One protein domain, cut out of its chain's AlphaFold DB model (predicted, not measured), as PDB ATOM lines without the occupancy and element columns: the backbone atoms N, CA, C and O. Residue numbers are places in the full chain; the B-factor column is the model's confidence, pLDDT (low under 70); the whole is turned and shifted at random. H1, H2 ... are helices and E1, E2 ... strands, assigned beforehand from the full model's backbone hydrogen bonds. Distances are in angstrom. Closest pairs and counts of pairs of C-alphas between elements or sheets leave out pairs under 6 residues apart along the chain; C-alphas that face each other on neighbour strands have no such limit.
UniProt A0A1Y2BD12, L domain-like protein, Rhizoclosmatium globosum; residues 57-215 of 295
ATOM      1  N   CYS A  57      -0.841 -35.101  14.038       83.44
ATOM      2  CA  CYS A  57      -2.113 -34.552  14.500       83.44
ATOM      3  C   CYS A  57      -2.759 -35.378  15.632       83.44
ATOM      4  O   CYS A  57      -3.187 -34.798  16.625       83.44
ATOM      5  N   ASN A  58      -2.769 -36.714  15.549       85.19
ATOM      6  CA  ASN A  58      -3.281 -37.583  16.619       85.19
ATOM      7  C   ASN A  58      -2.436 -37.492  17.893       85.19
ATOM      8  O   ASN A  58      -2.964 -37.564  19.004       85.19
ATOM      9  N   ILE A  59      -1.114 -37.353  17.748       88.69
ATOM     10  CA  ILE A  59      -0.211 -37.162  18.888       88.69
ATOM     11  C   ILE A  59      -0.546 -35.841  19.585       88.69
ATOM     12  O   ILE A  59      -0.658 -35.813  20.810       88.69
ATOM     13  N   LEU A  60      -0.750 -34.774  18.807       86.50
ATOM     14  CA  LEU A  60      -1.125 -33.454  19.303       86.50
ATOM     15  C   LEU A  60      -2.487 -33.466  20.018       86.50
ATOM     16  O   LEU A  60      -2.576 -33.006  21.156       86.50
ATOM     17  N   THR A  61      -3.530 -34.022  19.391       81.62
ATOM     18  CA  THR A  61      -4.890 -34.075  19.960       81.62
ATOM     19  C   THR A  61      -4.956 -34.920  21.224       81.62
ATOM     20  O   THR A  61      -5.597 -34.526  22.193       81.62
ATOM     21  N   SER A  62      -4.264 -36.060  21.245       84.00
ATOM     22  CA  SER A  62      -4.249 -36.948  22.412       84.00
ATOM     23  C   SER A  62      -3.493 -36.330  23.587       84.00
ATOM     24  O   SER A  62      -3.871 -36.527  24.738       84.00
ATOM     25  N   ALA A  63      -2.418 -35.590  23.308       84.88
ATOM     26  CA  ALA A  63      -1.587 -34.971  24.334       84.88
ATOM     27  C   ALA A  63      -2.246 -33.760  25.008       84.88
ATOM     28  O   ALA A  63      -2.014 -33.517  26.192       84.88
ATOM     29  N   TYR A  64      -3.059 -33.013  24.261       78.88
ATOM     30  CA  TYR A  64      -3.715 -31.797  24.732       78.88
ATOM     31  C   TYR A  64      -5.229 -31.841  24.500       78.88
ATOM     32  O   TYR A  64      -5.826 -30.882  24.021       78.88
ATOM     33  N   ASN A  65      -5.858 -32.956  24.876       66.94
ATOM     34  CA  ASN A  65      -7.294 -33.208  24.702       66.94
ATOM     35  C   ASN A  65      -8.226 -32.180  25.385       66.94
ATOM     36  O   ASN A  65      -9.409 -32.118  25.063       66.94
ATOM     37  N   PHE A  66      -7.706 -31.396  26.333       60.16
ATOM     38  CA  PHE A  66      -8.423 -30.355  27.072       60.16
ATOM     39  C   PHE A  66      -8.405 -28.995  26.371       60.16
ATOM     40  O   PHE A  66      -9.179 -28.105  26.729       60.16
ATOM     41  N   LEU A  67      -7.512 -28.803  25.398       58.62
ATOM     42  CA  LEU A  67      -7.595 -27.646  24.528       58.62
ATOM     43  C   LEU A  67      -8.902 -27.790  23.742       58.62
ATOM     44  O   LEU A  67      -9.104 -28.802  23.080       58.62
ATOM     45  N   GLN A  68      -9.793 -26.795  23.795       49.03
ATOM     46  CA  GLN A  68     -11.082 -26.803  23.077       49.03
ATOM     47  C   GLN A  68     -10.945 -26.829  21.531       49.03
ATOM     48  O   GLN A  68     -11.898 -26.544  20.810       49.03
ATOM     49  N   TYR A  69      -9.771 -27.177  21.001       52.31
ATOM     50  CA  TYR A  69      -9.478 -27.291  19.582       52.31
ATOM     51  C   TYR A  69      -9.597 -28.747  19.146       52.31
ATOM     52  O   TYR A  69      -8.738 -29.582  19.430       52.31
ATOM     53  N   SER A  70     -10.651 -29.050  18.394       54.44
ATOM     54  CA  SER A  70     -10.703 -30.268  17.598       54.44
ATOM     55  C   SER A  70      -9.812 -30.082  16.367       54.44
ATOM     56  O   SER A  70     -10.216 -29.501  15.359       54.44
ATOM     57  N   PHE A  71      -8.567 -30.563  16.424       60.59
ATOM     58  CA  PHE A  71      -7.789 -30.726  15.196       60.59
ATOM     59  C   PHE A  71      -8.459 -31.844  14.391       60.59
ATOM     60  O   PHE A  71      -8.407 -33.015  14.767       60.59
ATOM     61  N   GLN A  72      -9.160 -31.490  13.313       60.28
ATOM     62  CA  GLN A  72      -9.754 -32.479  12.415       60.28
ATOM     63  C   GLN A  72      -8.635 -33.154  11.622       60.28
ATOM     64  O   GLN A  72      -8.293 -32.698  10.535       60.28
ATOM     65  N   CYS A  73      -8.055 -34.219  12.176       69.56
ATOM     66  CA  CYS A  73      -6.969 -34.982  11.568       69.56
ATOM     67  C   CYS A  73      -7.447 -35.694  10.286       69.56
ATOM     68  O   CYS A  73      -7.909 -36.831  10.325       69.56
ATOM     69  N   LYS A  74      -7.373 -35.001   9.146       69.44
ATOM     70  CA  LYS A  74      -7.634 -35.504   7.789       69.44
ATOM     71  C   LYS A  74      -6.311 -35.633   7.020       69.44
ATOM     72  O   LYS A  74      -5.318 -35.015   7.393       69.44
ATOM     73  N   SER A  75      -6.282 -36.422   5.947       66.81
ATOM     74  CA  SER A  75      -5.147 -36.387   5.006       66.81
ATOM     75  C   SER A  75      -5.096 -35.026   4.295       66.81
ATOM     76  O   SER A  75      -6.123 -34.364   4.133       66.81
ATOM     77  N   GLY A  76      -3.896 -34.587   3.921       68.81
ATOM     78  CA  GLY A  76      -3.622 -33.331   3.229       68.81
ATOM     79  C   GLY A  76      -3.423 -32.114   4.137       68.81
ATOM     80  O   GLY A  76      -3.300 -31.005   3.620       68.81
ATOM     81  N   ILE A  77      -3.384 -32.281   5.467       74.75
ATOM     82  CA  ILE A  77      -3.160 -31.164   6.401       74.75
ATOM     83  C   ILE A  77      -1.771 -30.570   6.168       74.75
ATOM     84  O   ILE A  77      -0.754 -31.206   6.432       74.75
ATOM     85  N   ASN A  78      -1.750 -29.317   5.724       84.38
ATOM     86  CA  ASN A  78      -0.551 -28.516   5.529       84.38
ATOM     87  C   ASN A  78      -0.842 -27.054   5.877       84.38
ATOM     88  O   ASN A  78      -1.981 -26.596   5.782       84.38
ATOM     89  N   GLY A  79       0.200 -26.317   6.250       86.19
ATOM     90  CA  GLY A  79       0.120 -24.897   6.574       86.19
ATOM     91  C   GLY A  79       0.027 -24.609   8.071       86.19
ATOM     92  O   GLY A  79       0.240 -25.478   8.917       86.19
ATOM     93  N   LYS A  80      -0.234 -23.339   8.387       88.06
ATOM     94  CA  LYS A  80      -0.253 -22.796   9.747       88.06
ATOM     95  C   LYS A  80      -1.675 -22.763  10.299       88.06
ATOM     96  O   LYS A  80      -2.547 -22.115   9.729       88.06
ATOM     97  N   PHE A  81      -1.875 -23.381  11.455       84.94
ATOM     98  CA  PHE A  81      -3.148 -23.453  12.162       84.94
ATOM     99  C   PHE A  81      -3.068 -22.601  13.417       84.94
ATOM    100  O   PHE A  81      -2.290 -22.909  14.317       84.94
ATOM    101  N   ILE A  82      -3.846 -21.522  13.472       81.19
ATOM    102  CA  ILE A  82      -3.904 -20.655  14.650       81.19
ATOM    103  C   ILE A  82      -4.686 -21.362  15.755       81.19
ATOM    104  O   ILE A  82      -5.807 -21.821  15.548       81.19
ATOM    105  N   VAL A  83      -4.083 -21.417  16.935       76.75
ATOM    106  CA  VAL A  83      -4.680 -21.923  18.164       76.75
ATOM    107  C   VAL A  83      -5.062 -20.705  18.987       76.75
ATOM    108  O   VAL A  83      -4.201 -19.929  19.403       76.75
ATOM    109  N   THR A  84      -6.359 -20.480  19.170       66.44
ATOM    110  CA  THR A  84      -6.811 -19.399  20.049       66.44
ATOM    111  C   THR A  84      -6.651 -19.824  21.515       66.44
ATOM    112  O   THR A  84      -6.279 -20.956  21.815       66.44
ATOM    113  N   SER A  85      -6.844 -18.908  22.452       62.28
ATOM    114  CA  SER A  85      -6.884 -19.244  23.874       62.28
ATOM    115  C   SER A  85      -8.326 -19.112  24.356       62.28
ATOM    116  O   SER A  85      -8.988 -18.157  23.943       62.28
ATOM    117  N   PRO A  86      -8.833 -20.016  25.215       54.72
ATOM    118  CA  PRO A  86     -10.117 -19.811  25.881       54.72
ATOM    119  C   PRO A  86     -10.046 -18.703  26.951       54.72
ATOM    120  O   PRO A  86     -11.085 -18.268  27.442       54.72
ATOM    121  N   TYR A  87      -8.842 -18.240  27.322       54.00
ATOM    122  CA  TYR A  87      -8.657 -17.118  28.244       54.00
ATOM    123  C   TYR A  87      -9.045 -15.785  27.590       54.00
ATOM    124  O   TYR A  87      -8.867 -15.584  26.386       54.00
ATOM    125  N   SER A  88      -9.606 -14.870  28.386       49.41
ATOM    126  CA  SER A  88     -10.145 -13.607  27.879       49.41
ATOM    127  C   SER A  88      -9.029 -12.719  27.313       49.41
ATOM    128  O   SER A  88      -7.895 -12.755  27.790       49.41
ATOM    129  N   LYS A  89      -9.336 -11.865  26.322       51.31
ATOM    130  CA  LYS A  89      -8.376 -10.863  25.802       51.31
ATOM    131  C   LYS A  89      -7.729 -10.038  26.924       51.31
ATOM    132  O   LYS A  89      -6.554  -9.709  26.827       51.31
ATOM    133  N   ARG A  90      -8.471  -9.789  28.008       48.25
ATOM    134  CA  ARG A  90      -8.025  -9.042  29.190       48.25
ATOM    135  C   ARG A  90      -6.884  -9.744  29.940       48.25
ATOM    136  O   ARG A  90      -5.947  -9.077  30.356       48.25
ATOM    137  N   ASP A  91      -6.916 -11.077  30.033       51.50
ATOM    138  CA  ASP A  91      -5.853 -11.884  30.662       51.50
ATOM    139  C   ASP A  91      -4.582 -11.970  29.790       51.50
ATOM    140  O   ASP A  91      -3.489 -12.249  30.291       51.50
ATOM    141  N   LEU A  92      -4.725 -11.764  28.474       49.88
ATOM    142  CA  LEU A  92      -3.633 -11.792  27.492       49.88
ATOM    143  C   LEU A  92      -2.959 -10.420  27.324       49.88
ATOM    144  O   LEU A  92      -1.741 -10.357  27.159       49.88
ATOM    145  N   GLU A  93      -3.725  -9.328  27.399       46.19
ATOM    146  CA  GLU A  93      -3.230  -7.944  27.292       46.19
ATOM    147  C   GLU A  93      -2.299  -7.561  28.454       46.19
ATOM    148  O   GLU A  93      -1.301  -6.874  28.241       46.19
ATOM    149  N   GLU A  94      -2.539  -8.086  29.658       49.44
ATOM    150  CA  GLU A  94      -1.667  -7.870  30.824       49.44
ATOM    151  C   GLU A  94      -0.293  -8.565  30.685       49.44
ATOM    152  O   GLU A  94       0.669  -8.204  31.360       49.44
ATOM    153  N   ARG A  95      -0.168  -9.539  29.766       51.44
ATOM    154  CA  ARG A  95       1.018 -10.403  29.592       51.44
ATOM    155  C   ARG A  95       1.945 -10.012  28.435       51.44
ATOM    156  O   ARG A  95       2.899 -10.739  28.173       51.44
ATOM    157  N   GLN A  96       1.676  -8.907  27.731       45.94
ATOM    158  CA  GLN A  96       2.540  -8.304  26.690       45.94
ATOM    159  C   GLN A  96       3.148  -9.268  25.639       45.94
ATOM    160  O   GLN A  96       4.207  -8.985  25.082       45.94
ATOM    161  N   THR A  97       2.507 -10.396  25.313       50.72
ATOM    162  CA  THR A  97       3.019 -11.323  24.286       50.72
ATOM    163  C   THR A  97       2.057 -11.384  23.103       50.72
ATOM    164  O   THR A  97       0.978 -11.960  23.164       50.72
ATOM    165  N   THR A  98       2.449 -10.727  22.011       49.94
ATOM    166  CA  THR A  98       1.636 -10.475  20.808       49.94
ATOM    167  C   THR A  98       1.661 -11.611  19.781       49.94
ATOM    168  O   THR A  98       1.000 -11.524  18.746       49.94
ATOM    169  N   THR A  99       2.408 -12.692  20.019       60.66
ATOM    170  CA  THR A  99       2.478 -13.813  19.076       60.66
ATOM    171  C   THR A  99       1.337 -14.790  19.323       60.66
ATOM    172  O   THR A  99       1.314 -15.469  20.348       60.66
ATOM    173  N   ALA A 100       0.413 -14.880  18.364       71.62
ATOM    174  CA  ALA A 100      -0.632 -15.897  18.355       71.62
ATOM    175  C   ALA A 100      -0.029 -17.304  18.498       71.62
ATOM    176  O   ALA A 100       1.006 -17.590  17.893       71.62
ATOM    177  N   SER A 101      -0.687 -18.177  19.258       86.56
ATOM    178  CA  SER A 101      -0.353 -19.600  19.316       86.56
ATOM    179  C   SER A 101      -0.742 -20.279  18.001       86.56
ATOM    180  O   SER A 101      -1.753 -19.935  17.387       86.56
ATOM    181  N   TYR A 102       0.076 -21.206  17.514       88.50
ATOM    182  CA  TYR A 102      -0.147 -21.934  16.274       88.50
ATOM    183  C   TYR A 102       0.596 -23.271  16.217       88.50
ATOM    184  O   TYR A 102       1.552 -23.519  16.950       88.50
ATOM    185  N   VAL A 103       0.186 -24.108  15.268       91.12
ATOM    186  CA  VAL A 103       0.906 -25.316  14.850       91.12
ATOM    187  C   VAL A 103       1.103 -25.274  13.336       91.12
ATOM    188  O   VAL A 103       0.191 -24.860  12.620       91.12
ATOM    189  N   ILE A 104       2.275 -25.664  12.836       91.50
ATOM    190  CA  ILE A 104       2.544 -25.772  11.393       91.50
ATOM    191  C   ILE A 104       2.693 -27.235  11.004       91.50
ATOM    192  O   ILE A 104       3.435 -27.985  11.641       91.50
ATOM    193  N   PHE A 105       1.997 -27.605   9.930       91.44
ATOM    194  CA  PHE A 105       2.152 -28.884   9.256       91.44
ATOM    195  C   PHE A 105       2.849 -28.690   7.909       91.44
ATOM    196  O   PHE A 105       2.442 -27.841   7.111       91.44
ATOM    197  N   ALA A 106       3.860 -29.509   7.639       90.38
ATOM    198  CA  ALA A 106       4.497 -29.632   6.336       90.38
ATOM    199  C   ALA A 106       4.553 -31.108   5.942       90.38
ATOM    200  O   ALA A 106       5.083 -31.943   6.676       90.38
ATOM    201  N   ASN A 107       3.994 -31.428   4.778       88.44
ATOM    202  CA  ASN A 107       3.812 -32.793   4.289       88.44
ATOM    203  C   ASN A 107       3.118 -33.692   5.327       88.44
ATOM    204  O   ASN A 107       3.590 -34.789   5.615       88.44
ATOM    205  N   GLU A 108       2.029 -33.197   5.929       86.12
ATOM    206  CA  GLU A 108       1.263 -33.883   6.988       86.12
ATOM    207  C   GLU A 108       2.041 -34.162   8.292       86.12
ATOM    208  O   GLU A 108       1.557 -34.879   9.176       86.12
ATOM    209  N   ARG A 109       3.241 -33.590   8.451       90.31
ATOM    210  CA  ARG A 109       4.067 -33.705   9.660       90.31
ATOM    211  C   ARG A 109       4.131 -32.385  10.402       90.31
ATOM    212  O   ARG A 109       4.204 -31.333   9.776       90.31
ATOM    213  N   ILE A 110       4.131 -32.433  11.728       92.38
ATOM    214  CA  ILE A 110       4.279 -31.231  12.547       92.38
ATOM    215  C   ILE A 110       5.741 -30.784  12.502       92.38
ATOM    216  O   ILE A 110       6.642 -31.538  12.874       92.38
ATOM    217  N   THR A 111       5.958 -29.541  12.079       95.75
ATOM    218  CA  THR A 111       7.278 -28.892  12.077       95.75
ATOM    219  C   THR A 111       7.400 -27.857  13.184       95.75
ATOM    220  O   THR A 111       8.457 -27.728  13.798       95.75
ATOM    221  N   ASP A 112       6.310 -27.170  13.524       95.94
ATOM    222  CA  ASP A 112       6.337 -26.095  14.510       95.94
ATOM    223  C   ASP A 112       5.165 -26.226  15.471       95.94
ATOM    224  O   ASP A 112       4.009 -26.321  15.058       95.94
ATOM    225  N   ILE A 113       5.473 -26.186  16.762       94.69
ATOM    226  CA  ILE A 113       4.503 -26.083  17.849       94.69
ATOM    227  C   ILE A 113       4.806 -24.789  18.592       94.69
ATOM    228  O   ILE A 113       5.878 -24.651  19.179       94.69
ATOM    229  N   VAL A 114       3.857 -23.854  18.581       92.88
ATOM    230  CA  VAL A 114       3.907 -22.601  19.340       92.88
ATOM    231  C   VAL A 114       2.606 -22.466  20.117       92.88
ATOM    232  O   VAL A 114       1.601 -22.024  19.583       92.88
ATOM    233  N   LEU A 115       2.586 -22.879  21.379       90.12
ATOM    234  CA  LEU A 115       1.366 -22.960  22.188       90.12
ATOM    235  C   LEU A 115       1.525 -22.156  23.479       90.12
ATOM    236  O   LEU A 115       1.478 -22.700  24.579       90.12
ATOM    237  N   ASN A 116       1.739 -20.852  23.339       86.25
ATOM    238  CA  ASN A 116       2.019 -19.946  24.450       86.25
ATOM    239  C   ASN A 116       0.723 -19.497  25.140       86.25
ATOM    240  O   ASN A 116      -0.303 -19.319  24.481       86.25
ATOM    241  N   ASN A 117       0.764 -19.261  26.454       81.69
ATOM    242  CA  ASN A 117      -0.367 -18.708  27.221       81.69
ATOM    243  C   ASN A 117      -1.696 -19.489  27.097       81.69
ATOM    244  O   ASN A 117      -2.780 -18.906  27.174       81.69
ATOM    245  N   LEU A 118      -1.637 -20.809  26.904       81.19
ATOM    246  CA  LEU A 118      -2.827 -21.668  26.806       81.19
ATOM    247  C   LEU A 118      -3.168 -22.371  28.126       81.19
ATOM    248  O   LEU A 118      -4.131 -23.128  28.193       81.19
ATOM    249  N   GLY A 119      -2.384 -22.139  29.182       81.31
ATOM    250  CA  GLY A 119      -2.568 -22.802  30.472       81.31
ATOM    251  C   GLY A 119      -2.206 -24.288  30.448       81.31
ATOM    252  O   GLY A 119      -2.703 -25.038  31.287       81.31
ATOM    253  N   LEU A 120      -1.342 -24.719  29.518       86.94
ATOM    254  CA  LEU A 120      -0.851 -26.101  29.453       86.94
ATOM    255  C   LEU A 120      -0.171 -26.492  30.770       86.94
ATOM    256  O   LEU A 120       0.480 -25.658  31.396       86.94
ATOM    257  N   ASN A 121      -0.284 -27.755  31.174       89.56
ATOM    258  CA  ASN A 121       0.216 -28.235  32.467       89.56
ATOM    259  C   ASN A 121       1.306 -29.319  32.369       89.56
ATOM    260  O   ASN A 121       1.943 -29.625  33.378       89.56
ATOM    261  N   ILE A 122       1.571 -29.861  31.174       92.25
ATOM    262  CA  ILE A 122       2.507 -30.972  30.975       92.25
ATOM    263  C   ILE A 122       3.298 -30.861  29.660       92.25
ATOM    264  O   ILE A 122       2.783 -30.383  28.646       92.25
ATOM    265  N   LEU A 123       4.548 -31.345  29.683       95.88
ATOM    266  CA  LEU A 123       5.319 -31.717  28.491       95.88
ATOM    267  C   LEU A 123       5.018 -33.186  28.136       95.88
ATOM    268  O   LEU A 123       5.473 -34.073  28.861       95.88
ATOM    269  N   PRO A 124       4.282 -33.477  27.049       93.94
ATOM    270  CA  PRO A 124       3.861 -34.834  26.719       93.94
ATOM    271  C   PRO A 124       5.038 -35.677  26.204       93.94
ATOM    272  O   PRO A 124       5.558 -35.397  25.125       93.94
ATOM    273  N   PRO A 125       5.438 -36.779  26.868       94.06
ATOM    274  CA  PRO A 125       6.541 -37.612  26.379       94.06
ATOM    275  C   PRO A 125       6.317 -38.159  24.959       94.06
ATOM    276  O   PRO A 125       7.277 -38.407  24.231       94.06
ATOM    277  N   SER A 126       5.053 -38.304  24.540       92.81
ATOM    278  CA  SER A 126       4.657 -38.707  23.186       92.81
ATOM    279  C   SER A 126       5.163 -37.764  22.092       92.81
ATOM    280  O   SER A 126       5.344 -38.214  20.961       92.81
ATOM    281  N   PHE A 127       5.461 -36.501  22.413       95.19
ATOM    282  CA  PHE A 127       6.000 -35.538  21.449       95.19
ATOM    283  C   PHE A 127       7.404 -35.901  20.972       95.19
ATOM    284  O   PHE A 127       7.807 -35.439  19.913       95.19
ATOM    285  N   ALA A 128       8.111 -36.810  21.655       95.38
ATOM    286  CA  ALA A 128       9.358 -37.388  21.149       95.38
ATOM    287  C   ALA A 128       9.197 -38.094  19.784       95.38
ATOM    288  O   ALA A 128      10.179 -38.286  19.074       95.38
ATOM    289  N   LYS A 129       7.965 -38.463  19.398       94.06
ATOM    290  CA  LYS A 129       7.647 -39.065  18.094       94.06
ATOM    291  C   LYS A 129       7.533 -38.043  16.952       94.06
ATOM    292  O   LYS A 129       7.508 -38.449  15.794       94.06
ATOM    293  N   LEU A 130       7.475 -36.743  17.255       94.81
ATOM    294  CA  LEU A 130       7.363 -35.658  16.273       94.81
ATOM    295  C   LEU A 130       8.738 -35.326  15.678       94.81
ATOM    296  O   LEU A 130       9.265 -34.232  15.841       94.81
ATOM    297  N   THR A 131       9.369 -36.289  15.011       94.62
ATOM    298  CA  THR A 131      10.788 -36.207  14.616       94.62
ATOM    299  C   THR A 131      11.112 -35.116  13.586       94.62
ATOM    300  O   THR A 131      12.286 -34.797  13.395       94.62
ATOM    301  N   ASN A 132      10.100 -34.513  12.953       95.94
ATOM    302  CA  ASN A 132      10.248 -33.366  12.047       95.94
ATOM    303  C   ASN A 132      10.151 -32.004  12.750       95.94
ATOM    304  O   ASN A 132      10.296 -30.978  12.092       95.94
ATOM    305  N   LEU A 133       9.932 -31.984  14.068       97.62
ATOM    306  CA  LEU A 133       9.782 -30.756  14.834       97.62
ATOM    307  C   LEU A 133      11.081 -29.935  14.811       97.62
ATOM    308  O   LEU A 133      12.137 -30.402  15.241       97.62
ATOM    309  N   THR A 134      10.985 -28.700  14.325       98.31
ATOM    310  CA  THR A 134      12.054 -27.697  14.274       98.31
ATOM    311  C   THR A 134      11.880 -26.628  15.345       98.31
ATOM    312  O   THR A 134      12.871 -26.144  15.896       98.31
ATOM    313  N   THR A 135      10.633 -26.297  15.686       98.00
ATOM    314  CA  THR A 135      10.299 -25.289  16.697       98.00
ATOM    315  C   THR A 135       9.382 -25.885  17.749       98.00
ATOM    316  O   THR A 135       8.296 -26.366  17.428       98.00
ATOM    317  N   PHE A 136       9.784 -25.794  19.016       97.88
ATOM    318  CA  PHE A 136       8.936 -26.146  20.145       97.88
ATOM    319  C   PHE A 136       8.909 -25.010  21.168       97.88
ATOM    320  O   PHE A 136       9.812 -24.867  21.991       97.88
ATOM    321  N   ASN A 137       7.858 -24.201  21.102       94.75
ATOM    322  CA  ASN A 137       7.609 -23.090  22.002       94.75
ATOM    323  C   ASN A 137       6.309 -23.329  22.778       94.75
ATOM    324  O   ASN A 137       5.235 -23.461  22.195       94.75
ATOM    325  N   VAL A 138       6.415 -23.410  24.098       93.88
ATOM    326  CA  VAL A 138       5.279 -23.512  25.029       93.88
ATOM    327  C   VAL A 138       5.469 -22.544  26.192       93.88
ATOM    328  O   VAL A 138       5.146 -22.855  27.344       93.88
ATOM    329  N   ALA A 139       6.030 -21.374  25.899       85.94
ATOM    330  CA  ALA A 139       6.327 -20.364  26.895       85.94
ATOM    331  C   ALA A 139       5.063 -19.861  27.614       85.94
ATOM    332  O   ALA A 139       3.961 -19.842  27.055       85.94
ATOM    333  N   ASN A 140       5.233 -19.407  28.855       82.81
ATOM    334  CA  ASN A 140       4.191 -18.767  29.661       82.81
ATOM    335  C   ASN A 140       2.943 -19.642  29.866       82.81
ATOM    336  O   ASN A 140       1.801 -19.191  29.727       82.81
ATOM    337  N   ASN A 141       3.154 -20.916  30.192       86.38
ATOM    338  CA  ASN A 141       2.097 -21.849  30.571       86.38
ATOM    339  C   ASN A 141       2.212 -22.222  32.063       86.38
ATOM    340  O   ASN A 141       2.907 -21.575  32.842       86.38
ATOM    341  N   LYS A 142       1.470 -23.242  32.498       86.31
ATOM    342  CA  LYS A 142       1.508 -23.789  33.864       86.31
ATOM    343  C   LYS A 142       2.196 -25.159  33.882       86.31
ATOM    344  O   LYS A 142       1.839 -26.025  34.679       86.31
ATOM    345  N   ILE A 143       3.130 -25.390  32.958       92.62
ATOM    346  CA  ILE A 143       3.723 -26.708  32.740       92.62
ATOM    347  C   ILE A 143       4.616 -27.069  33.919       92.62
ATOM    348  O   ILE A 143       5.470 -26.280  34.302       92.62
ATOM    349  N   SER A 144       4.444 -28.266  34.477       90.56
ATOM    350  CA  SER A 144       5.207 -28.735  35.637       90.56
ATOM    351  C   SER A 144       5.850 -30.104  35.404       90.56
ATOM    352  O   SER A 144       5.601 -30.764  34.392       90.56
ATOM    353  N   GLY A 145       6.708 -30.521  36.337       93.31
ATOM    354  CA  GLY A 145       7.472 -31.767  36.242       93.31
ATOM    355  C   GLY A 145       8.771 -31.622  35.447       93.31
ATOM    356  O   GLY A 145       9.207 -30.518  35.125       93.31
ATOM    357  N   SER A 146       9.423 -32.748  35.155       95.69
ATOM    358  CA  SER A 146      10.719 -32.766  34.471       95.69
ATOM    359  C   SER A 146      10.605 -32.713  32.953       95.69
ATOM    360  O   SER A 146       9.700 -33.313  32.373       95.69
ATOM    361  N   ILE A 147      11.601 -32.116  32.297       97.31
ATOM    362  CA  ILE A 147      11.753 -32.194  30.840       97.31
ATOM    363  C   ILE A 147      11.971 -33.666  30.421       97.31
ATOM    364  O   ILE A 147      12.907 -34.308  30.913       97.31
ATOM    365  N   PRO A 148      11.157 -34.230  29.506       97.81
ATOM    366  CA  PRO A 148      11.325 -35.607  29.049       97.81
ATOM    367  C   PRO A 148      12.681 -35.842  28.371       97.81
ATOM    368  O   PRO A 148      13.006 -35.225  27.358       97.81
ATOM    369  N   LYS A 149      13.454 -36.818  28.867       97.50
ATOM    370  CA  LYS A 149      14.744 -37.216  28.261       97.50
ATOM    371  C   LYS A 149      14.601 -37.661  26.801       97.50
ATOM    372  O   LYS A 149      15.519 -37.473  26.006       97.50
ATOM    373  N   ALA A 150      13.442 -38.223  26.448       97.50
ATOM    374  CA  ALA A 150      13.122 -38.684  25.099       97.50
ATOM    375  C   ALA A 150      13.143 -37.557  24.052       97.50
ATOM    376  O   ALA A 150      13.373 -37.829  22.878       97.50
ATOM    377  N   TYR A 151      12.992 -36.292  24.460       98.12
ATOM    378  CA  TYR A 151      13.081 -35.158  23.538       98.12
ATOM    379  C   TYR A 151      14.467 -34.994  22.903       98.12
ATOM    380  O   TYR A 151      14.565 -34.355  21.863       98.12
ATOM    381  N   GLY A 152      15.520 -35.643  23.420       96.88
ATOM    382  CA  GLY A 152      16.805 -35.737  22.711       96.88
ATOM    383  C   GLY A 152      16.723 -36.432  21.340       96.88
ATOM    384  O   GLY A 152      17.614 -36.273  20.510       96.88
ATOM    385  N   GLN A 153      15.651 -37.177  21.051       96.81
ATOM    386  CA  GLN A 153      15.437 -37.807  19.740       96.81
ATOM    387  C   GLN A 153      14.971 -36.815  18.660       96.81
ATOM    388  O   GLN A 153      15.035 -37.122  17.470       96.81
ATOM    389  N   LEU A 154      14.546 -35.608  19.049       97.94
ATOM    390  CA  LEU A 154      14.037 -34.564  18.157       97.94
ATOM    391  C   LEU A 154      15.182 -33.794  17.480       97.94
ATOM    392  O   LEU A 154      15.307 -32.582  17.596       97.94
ATOM    393  N   THR A 155      16.051 -34.514  16.771       97.69
ATOM    394  CA  THR A 155      17.325 -34.007  16.220       97.69
ATOM    395  C   THR A 155      17.187 -32.867  15.201       97.69
ATOM    396  O   THR A 155      18.183 -32.217  14.873       97.69
ATOM    397  N   ASN A 156      15.968 -32.595  14.725       98.06
ATOM    398  CA  ASN A 156      15.652 -31.466  13.855       98.06
ATOM    399  C   ASN A 156      15.357 -30.155  14.599       98.06
ATOM    400  O   ASN A 156      15.270 -29.119  13.940       98.06
ATOM    401  N   LEU A 157      15.259 -30.170  15.934       98.44
ATOM    402  CA  LEU A 157      14.989 -28.970  16.721       98.44
ATOM    403  C   LEU A 157      16.070 -27.907  16.525       98.44
ATOM    404  O   LEU A 157      17.264 -28.154  16.699       98.44
ATOM    405  N   VAL A 158      15.601 -26.702  16.222       96.94
ATOM    406  CA  VAL A 158      16.382 -25.469  16.107       96.94
ATOM    407  C   VAL A 158      16.059 -24.537  17.269       96.94
ATOM    408  O   VAL A 158      16.966 -23.932  17.839       96.94
ATOM    409  N   THR A 159      14.787 -24.469  17.660       93.69
ATOM    410  CA  THR A 159      14.305 -23.557  18.698       93.69
ATOM    411  C   THR A 159      13.503 -24.313  19.742       93.69
ATOM    412  O   THR A 159      12.503 -24.955  19.421       93.69
ATOM    413  N   VAL A 160      13.920 -24.188  20.999       96.62
ATOM    414  CA  VAL A 160      13.187 -24.650  22.176       96.62
ATOM    415  C   VAL A 160      12.973 -23.463  23.103       96.62
ATOM    416  O   VAL A 160      13.938 -22.857  23.569       96.62
ATOM    417  N   ASP A 161      11.714 -23.157  23.390       91.62
ATOM    418  CA  ASP A 161      11.346 -22.157  24.389       91.62
ATOM    419  C   ASP A 161      10.284 -22.717  25.334       91.62
ATOM    420  O   ASP A 161       9.112 -22.867  24.987       91.62
ATOM    421  N   PHE A 162      10.723 -23.053  26.543       94.56
ATOM    422  CA  PHE A 162       9.872 -23.526  27.631       94.56
ATOM    423  C   PHE A 162       9.813 -22.515  28.781       94.56
ATOM    424  O   PHE A 162       9.491 -22.885  29.912       94.56
ATOM    425  N   SER A 163      10.158 -21.251  28.530       82.81
ATOM    426  CA  SER A 163      10.250 -20.232  29.574       82.81
ATOM    427  C   SER A 163       8.910 -19.908  30.242       82.81
ATOM    428  O   SER A 163       7.845 -20.196  29.699       82.81
ATOM    429  N   GLY A 164       8.949 -19.343  31.450       77.88
ATOM    430  CA  GLY A 164       7.745 -18.928  32.177       77.88
ATOM    431  C   GLY A 164       6.814 -20.100  32.499       77.88
ATOM    432  O   GLY A 164       5.612 -20.029  32.254       77.88
ATOM    433  N   ASN A 165       7.373 -21.202  32.993       83.50
ATOM    434  CA  ASN A 165       6.642 -22.406  33.387       83.50
ATOM    435  C   ASN A 165       7.055 -22.824  34.816       83.50
ATOM    436  O   ASN A 165       7.695 -22.085  35.557       83.50
ATOM    437  N   SER A 166       6.645 -24.004  35.265       87.38
ATOM    438  CA  SER A 166       6.990 -24.584  36.573       87.38
ATOM    439  C   SER A 166       7.756 -25.906  36.427       87.38
ATOM    440  O   SER A 166       7.607 -26.811  37.252       87.38
ATOM    441  N   LEU A 167       8.557 -26.046  35.362       88.12
ATOM    442  CA  LEU A 167       9.377 -27.238  35.127       88.12
ATOM    443  C   LEU A 167      10.432 -27.389  36.224       88.12
ATOM    444  O   LEU A 167      11.030 -26.402  36.636       88.12
ATOM    445  N   SER A 168      10.697 -28.616  36.658       85.19
ATOM    446  CA  SER A 168      11.622 -28.924  37.752       85.19
ATOM    447  C   SER A 168      12.584 -30.065  37.410       85.19
ATOM    448  O   SER A 168      12.476 -30.711  36.367       85.19
ATOM    449  N   GLY A 169      13.572 -30.311  38.272       86.00
ATOM    450  CA  GLY A 169      14.624 -31.299  38.008       86.00
ATOM    451  C   GLY A 169      15.716 -30.755  37.083       86.00
ATOM    452  O   GLY A 169      15.947 -29.554  37.044       86.00
ATOM    453  N   TYR A 170      16.421 -31.632  36.369       86.06
ATOM    454  CA  TYR A 170      17.610 -31.271  35.583       86.06
ATOM    455  C   TYR A 170      17.309 -31.139  34.088       86.06
ATOM    456  O   TYR A 170      16.411 -31.800  33.565       86.06
ATOM    457  N   ILE A 171      18.132 -30.361  33.378       89.12
ATOM    458  CA  ILE A 171      18.158 -30.370  31.910       89.12
ATOM    459  C   ILE A 171      18.688 -31.741  31.449       89.12
ATOM    460  O   ILE A 171      19.798 -32.121  31.836       89.12
ATOM    461  N   PRO A 172      17.942 -32.509  30.631       94.12
ATOM    462  CA  PRO A 172      18.398 -33.808  30.158       94.12
ATOM    463  C   PRO A 172      19.692 -33.690  29.355       94.12
ATOM    464  O   PRO A 172      19.721 -33.016  28.329       94.12
ATOM    465  N   GLY A 173      20.746 -34.412  29.749       91.44
ATOM    466  CA  GLY A 173      21.996 -34.473  28.978       91.44
ATOM    467  C   GLY A 173      21.797 -34.974  27.540       91.44
ATOM    468  O   GLY A 173      22.587 -34.659  26.655       91.44
ATOM    469  N   GLN A 174      20.690 -35.681  27.286       97.38
ATOM    470  CA  GLN A 174      20.228 -36.084  25.960       97.38
ATOM    471  C   GLN A 174      20.018 -34.896  25.016       97.38
ATOM    472  O   GLN A 174      20.091 -35.087  23.816       97.38
ATOM    473  N   PHE A 175      19.823 -33.665  25.497       95.44
ATOM    474  CA  PHE A 175      19.720 -32.498  24.610       95.44
ATOM    475  C   PHE A 175      21.022 -32.232  23.832       95.44
ATOM    476  O   PHE A 175      21.002 -31.547  22.814       95.44
ATOM    477  N   ALA A 176      22.148 -32.837  24.227       93.31
ATOM    478  CA  ALA A 176      23.395 -32.786  23.468       93.31
ATOM    479  C   ALA A 176      23.321 -33.473  22.085       93.31
ATOM    480  O   ALA A 176      24.212 -33.260  21.254       93.31
ATOM    481  N   SER A 177      22.300 -34.295  21.807       97.75
ATOM    482  CA  SER A 177      22.050 -34.854  20.466       97.75
ATOM    483  C   SER A 177      21.303 -33.898  19.536       97.75
ATOM    484  O   SER A 177      21.237 -34.162  18.336       97.75
ATOM    485  N   LEU A 178      20.780 -32.775  20.039       97.62
ATOM    486  CA  LEU A 178      20.054 -31.775  19.253       97.62
ATOM    487  C   LEU A 178      21.031 -30.898  18.463       97.62
ATOM    488  O   LEU A 178      21.180 -29.708  18.718       97.62
ATOM    489  N   LYS A 179      21.747 -31.491  17.504       96.38
ATOM    490  CA  LYS A 179      22.877 -30.843  16.818       96.38
ATOM    491  C   LYS A 179      22.509 -29.581  16.037       96.38
ATOM    492  O   LYS A 179      23.407 -28.807  15.743       96.38
ATOM    493  N   LYS A 180      21.228 -29.357  15.730       97.19
ATOM    494  CA  LYS A 180      20.729 -28.155  15.039       97.19
ATOM    495  C   LYS A 180      20.233 -27.056  15.987       97.19
ATOM    496  O   LYS A 180      19.828 -25.997  15.512       97.19
ATOM    497  N   LEU A 181      20.255 -27.296  17.301       94.06
ATOM    498  CA  LEU A 181      19.691 -26.391  18.294       94.06
ATOM    499  C   LEU A 181      20.470 -25.074  18.333       94.06
ATOM    500  O   LEU A 181      21.671 -25.057  18.606       94.06
ATOM    501  N   LYS A 182      19.757 -23.977  18.081       83.44
ATOM    502  CA  LYS A 182      20.253 -22.598  18.129       83.44
ATOM    503  C   LYS A 182      19.699 -21.835  19.316       83.44
ATOM    504  O   LYS A 182      20.407 -21.018  19.880       83.44
ATOM    505  N   THR A 183      18.461 -22.099  19.708       82.88
ATOM    506  CA  THR A 183      17.825 -21.355  20.793       82.88
ATOM    507  C   THR A 183      17.338 -22.319  21.853       82.88
ATOM    508  O   THR A 183      16.541 -23.210  21.556       82.88
ATOM    509  N   LEU A 184      17.803 -22.126  23.089       87.19
ATOM    510  CA  LEU A 184      17.303 -22.834  24.266       87.19
ATOM    511  C   LEU A 184      16.929 -21.833  25.359       87.19
ATOM    512  O   LEU A 184      17.790 -21.360  26.101       87.19
ATOM    513  N   ASN A 185      15.638 -21.537  25.475       83.12
ATOM    514  CA  ASN A 185      15.108 -20.670  26.517       83.12
ATOM    515  C   ASN A 185      14.344 -21.491  27.562       83.12
ATOM    516  O   ASN A 185      13.307 -22.088  27.280       83.12
ATOM    517  N   LEU A 186      14.877 -21.527  28.780       83.81
ATOM    518  CA  LEU A 186      14.318 -22.235  29.933       83.81
ATOM    519  C   LEU A 186      14.103 -21.293  31.131       83.81
ATOM    520  O   LEU A 186      13.888 -21.765  32.249       83.81
ATOM    521  N   ALA A 187      14.200 -19.976  30.927       77.31
ATOM    522  CA  ALA A 187      14.098 -18.978  31.991       77.31
ATOM    523  C   ALA A 187      12.738 -19.023  32.708       77.31
ATOM    524  O   ALA A 187      11.728 -19.391  32.117       77.31
ATOM    525  N   GLY A 188      12.701 -18.651  33.988       71.88
ATOM    526  CA  GLY A 188      11.454 -18.650  34.757       71.88
ATOM    527  C   GLY A 188      10.868 -20.053  34.939       71.88
ATOM    528  O   GLY A 188       9.679 -20.238  34.723       71.88
ATOM    529  N   ASN A 189      11.711 -21.032  35.289       79.19
ATOM    530  CA  ASN A 189      11.326 -22.392  35.683       79.19
ATOM    531  C   ASN A 189      12.026 -22.790  36.997       79.19
ATOM    532  O   ASN A 189      12.993 -22.158  37.417       79.19
ATOM    533  N   ALA A 190      11.599 -23.888  37.617       81.00
ATOM    534  CA  ALA A 190      12.174 -24.471  38.836       81.00
ATOM    535  C   ALA A 190      13.284 -25.513  38.566       81.00
ATOM    536  O   ALA A 190      13.432 -26.485  39.311       81.00
ATOM    537  N   LEU A 191      14.034 -25.360  37.468       77.44
ATOM    538  CA  LEU A 191      15.086 -26.302  37.076       77.44
ATOM    539  C   LEU A 191      16.320 -26.164  37.983       77.44
ATOM    540  O   LEU A 191      16.757 -25.058  38.298       77.44
ATOM    541  N   SER A 192      16.908 -27.301  38.344       75.62
ATOM    542  CA  SER A 192      18.067 -27.443  39.226       75.62
ATOM    543  C   SER A 192      19.313 -27.907  38.464       75.62
ATOM    544  O   SER A 192      19.230 -28.477  37.374       75.62
ATOM    545  N   GLY A 193      20.479 -27.732  39.091       66.62
ATOM    546  CA  GLY A 193      21.776 -28.120  38.529       66.62
ATOM    547  C   GLY A 193      22.306 -27.127  37.497       66.62
ATOM    548  O   GLY A 193      21.691 -26.101  37.239       66.62
ATOM    549  N   GLN A 194      23.479 -27.411  36.936       71.94
ATOM    550  CA  GLN A 194      24.116 -26.563  35.924       71.94
ATOM    551  C   GLN A 194      23.689 -26.979  34.513       71.94
ATOM    552  O   GLN A 194      23.345 -28.141  34.288       71.94
ATOM    553  N   LEU A 195      23.767 -26.054  33.548       74.94
ATOM    554  CA  LEU A 195      23.670 -26.397  32.127       74.94
ATOM    555  C   LEU A 195      24.818 -27.362  31.759       74.94
ATOM    556  O   LEU A 195      25.981 -26.982  31.894       74.94
ATOM    557  N   PRO A 196      24.531 -28.588  31.280       80.19
ATOM    558  CA  PRO A 196      25.571 -29.518  30.849       80.19
ATOM    559  C   PRO A 196      26.494 -28.910  29.784       80.19
ATOM    560  O   PRO A 196      26.021 -28.389  28.772       80.19
ATOM    561  N   ALA A 197      27.814 -29.049  29.963       78.75
ATOM    562  CA  ALA A 197      28.819 -28.524  29.030       78.75
ATOM    563  C   ALA A 197      28.630 -29.036  27.590       78.75
ATOM    564  O   ALA A 197      28.889 -28.321  26.627       78.75
ATOM    565  N   SER A 198      28.110 -30.255  27.432       80.31
ATOM    566  CA  SER A 198      27.785 -30.839  26.128       80.31
ATOM    567  C   SER A 198      26.665 -30.096  25.392       80.31
ATOM    568  O   SER A 198      26.697 -30.007  24.168       80.31
ATOM    569  N   ILE A 199      25.693 -29.538  26.116       81.75
ATOM    570  CA  ILE A 199      24.608 -28.732  25.542       81.75
ATOM    571  C   ILE A 199      25.126 -27.328  25.224       81.75
ATOM    572  O   ILE A 199      24.855 -26.810  24.142       81.75
ATOM    573  N   LEU A 200      25.935 -26.749  26.119       75.38
ATOM    574  CA  LEU A 200      26.604 -25.469  25.875       75.38
ATOM    575  C   LEU A 200      27.469 -25.515  24.605       75.38
ATOM    576  O   LEU A 200      27.420 -24.591  23.793       75.38
ATOM    577  N   ALA A 201      28.210 -26.606  24.397       74.44
ATOM    578  CA  ALA A 201      29.022 -26.806  23.201       74.44
ATOM    579  C   ALA A 201      28.176 -26.826  21.917       74.44
ATOM    580  O   ALA A 201      28.559 -26.206  20.930       74.44
ATOM    581  N   VAL A 202      27.009 -27.484  21.933       78.25
ATOM    582  CA  VAL A 202      26.079 -27.503  20.789       78.25
ATOM    583  C   VAL A 202      25.566 -26.098  20.470       78.25
ATOM    584  O   VAL A 202      25.625 -25.674  19.320       78.25
ATOM    585  N   LEU A 203      25.103 -25.361  21.482       74.12
ATOM    586  CA  LEU A 203      24.582 -24.002  21.307       74.12
ATOM    587  C   LEU A 203      25.664 -23.053  20.776       74.12
ATOM    588  O   LEU A 203      25.422 -22.311  19.829       74.12
ATOM    589  N   THR A 204      26.875 -23.138  21.330       72.50
ATOM    590  CA  THR A 204      28.023 -22.325  20.903       72.50
ATOM    591  C   THR A 204      28.425 -22.643  19.463       72.50
ATOM    592  O   THR A 204      28.605 -21.728  18.663       72.50
ATOM    593  N   ALA A 205      28.498 -23.929  19.097       67.25
ATOM    594  CA  ALA A 205      28.843 -24.359  17.739       67.25
ATOM    595  C   ALA A 205      27.840 -23.863  16.685       67.25
ATOM    596  O   ALA A 205      28.216 -23.613  15.543       67.25
ATOM    597  N   ASN A 206      26.576 -23.687  17.070       68.31
ATOM    598  CA  ASN A 206      25.523 -23.201  16.184       68.31
ATOM    599  C   ASN A 206      25.367 -21.667  16.171       68.31
ATOM    600  O   ASN A 206      24.445 -21.170  15.516       68.31
ATOM    601  N   GLY A 207      26.221 -20.920  16.888       67.00
ATOM    602  CA  GLY A 207      26.071 -19.468  17.066       67.00
ATOM    603  C   GLY A 207      24.766 -19.096  17.777       67.00
ATOM    604  O   GLY A 207      24.158 -18.067  17.484       67.00
ATOM    605  N   GLY A 208      24.287 -19.998  18.628       61.56
ATOM    606  CA  GLY A 208      22.990 -19.941  19.271       61.56
ATOM    607  C   GLY A 208      22.948 -19.079  20.528       61.56
ATOM    608  O   GLY A 208      23.973 -18.693  21.085       61.56
ATOM    609  N   THR A 209      21.738 -18.817  21.011       64.50
ATOM    610  CA  THR A 209      21.489 -18.154  22.291       64.50
ATOM    611  C   THR A 209      20.860 -19.127  23.278       64.50
ATOM    612  O   THR A 209      20.113 -20.042  22.920       64.50
ATOM    613  N   TYR A 210      21.160 -18.936  24.557       66.94
ATOM    614  CA  TYR A 210      20.487 -19.665  25.617       66.94
ATOM    615  C   TYR A 210      20.219 -18.765  26.807       66.94
ATOM    616  O   TYR A 210      21.017 -17.899  27.160       66.94
ATOM    617  N   THR A 211      19.081 -19.003  27.438       63.03
ATOM    618  CA  THR A 211      18.665 -18.334  28.663       63.03
ATOM    619  C   THR A 211      18.192 -19.402  29.630       63.03
ATOM    620  O   THR A 211      17.324 -20.221  29.332       63.03
ATOM    621  N   TRP A 212      18.798 -19.418  30.809       60.44
ATOM    622  CA  TRP A 212      18.497 -20.361  31.874       60.44
ATOM    623  C   TRP A 212      18.375 -19.560  33.166       60.44
ATOM    624  O   TRP A 212      19.211 -18.705  33.448       60.44
ATOM    625  N   GLY A 213      17.286 -19.773  33.900       47.53
ATOM    626  CA  GLY A 213      16.924 -18.945  35.044       47.53
ATOM    627  C   GLY A 213      16.302 -19.804  36.127       47.53
ATOM    628  O   GLY A 213      15.207 -20.330  35.948       47.53
ATOM    629  N   VAL A 214      17.047 -19.948  37.219       39.56
ATOM    630  CA  VAL A 214      16.710 -20.723  38.410       39.56
ATOM    631  C   VAL A 214      15.606 -19.998  39.180       39.56
ATOM    632  O   VAL A 214      15.802 -18.861  39.613       39.56
ATOM    633  N   GLN A 215      14.459 -20.640  39.406       36.75
ATOM    634  CA  GLN A 215      13.554 -20.218  40.472       36.75
ATOM    635  C   GLN A 215      14.301 -20.407  41.793       36.75
ATOM    636  O   GLN A 215      14.564 -21.537  42.193       36.75
TER     637      GLN A 215
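AT A GLANCE: This is residues 57 to 215 of the 295 residues of the protein "L domain-like protein" of Rhizoclosmatium globosum (UniProt A0A1Y2BD12). The chain is wound in stacked turns, a short solenoid: a sheet of seven strands makes one wall, and H1, H3, H4, H5 and H6 follow one another along the other wall. E6 lies on a third side of the turns, paired with short stretches at residues 144 to 145 and 190 to 191, while H2 lies off the sheet, far from the row of helices. The printed part has 159 residues with six named helices and eight named strands, in the order H1 E1 H2 E2 E3 H3 E4 H4 E5 E6 H5 E7 H6 E8. The sheet, E1 E2 E3 E4 E5 E7 E8, is mixed; the class is mixed helices and strands, with under half of the residues in named elements. The whole is compact, with a radius of gyration of the C-alphas of 15.3 A and spans of 42 by 37 by 25 A.

HOW THE PARTS SIT: H1, residues 57 to 63, only grazes the sheet, with residues 57 to 60. E1, residues 79 to 83, is an edge strand antiparallel to E2, residues 101 to 106, with N 81 and O 103 2.8 A apart. H2, residues 89 to 93, touches no helix. E2 forms a hairpin with E3, residues 109 to 114; N 104 and O 112 are 2.9 A apart. Then come parallel neighbours: E3 and E4, residues 135 to 137, with N 137 and O 113 at 2.8 A; E4 and E5, residues 159 to 161, with N 161 and O 136 at 2.9 A; E5 and E7, residues 183 to 185, with N 185 and O 160 at 2.9 A; E7 and E8, residues 209 to 211, with N 211 and O 184 at 3.0 A. H3, residues 125 to 129, touches H1, the closest C-alphas being Ile 59 and Ser 126, 6.7 A. H4, residues 149 to 153, touches H3 at Ala 128 and Tyr 151, their closest C-alphas, 5.0 A. H5, residues 173 to 177, touches H4, closest at C-alphas Gly 152 and Gln 174, 4.7 A. H6, residues 197 to 205, touches H5, closest at C-alphas Ala 176 and Ile 199, 4.7 A, and only grazes the sheet, with residues 199 to 204. Strand-helix-strand units, two parallel neighbour strands with a helix between, are E3 H3 E4, E4 H4 E5 and E7 H6 E8, each with a right-handed crossover. E6, residues 166 to 169, pairs with no named strand. Every O i to N i+4 pair is within hydrogen-bond range in H1, H2 and H6; H3, H4 and H5 each have 0 of 1, but 2 of 2 O i to N i+3 pairs.

IN THESE COORDINATES: H1 begins at C-alpha 57, (-2.113, -34.552, 14.500), and is 9.9 A long. E1 measures 12.9 A, E2 17.1 A, E3 14.7 A and E6 10.3 A. H6 is 12.0 A long, and E8 ends at C-alpha 211, (18.665, -18.334, 28.663).

THE WHOLE: The C-alphas farthest apart, of Gly 76 and Gly 193, are 43.8 A apart. The printed part has no cut; H1 to E1, E4 to H4 and E7 to H6 are long links. Mean pLDDT of the printed part is 80.6, and residues 65 to 76, 84 to 99, 193 and 205 to 215 are under 70.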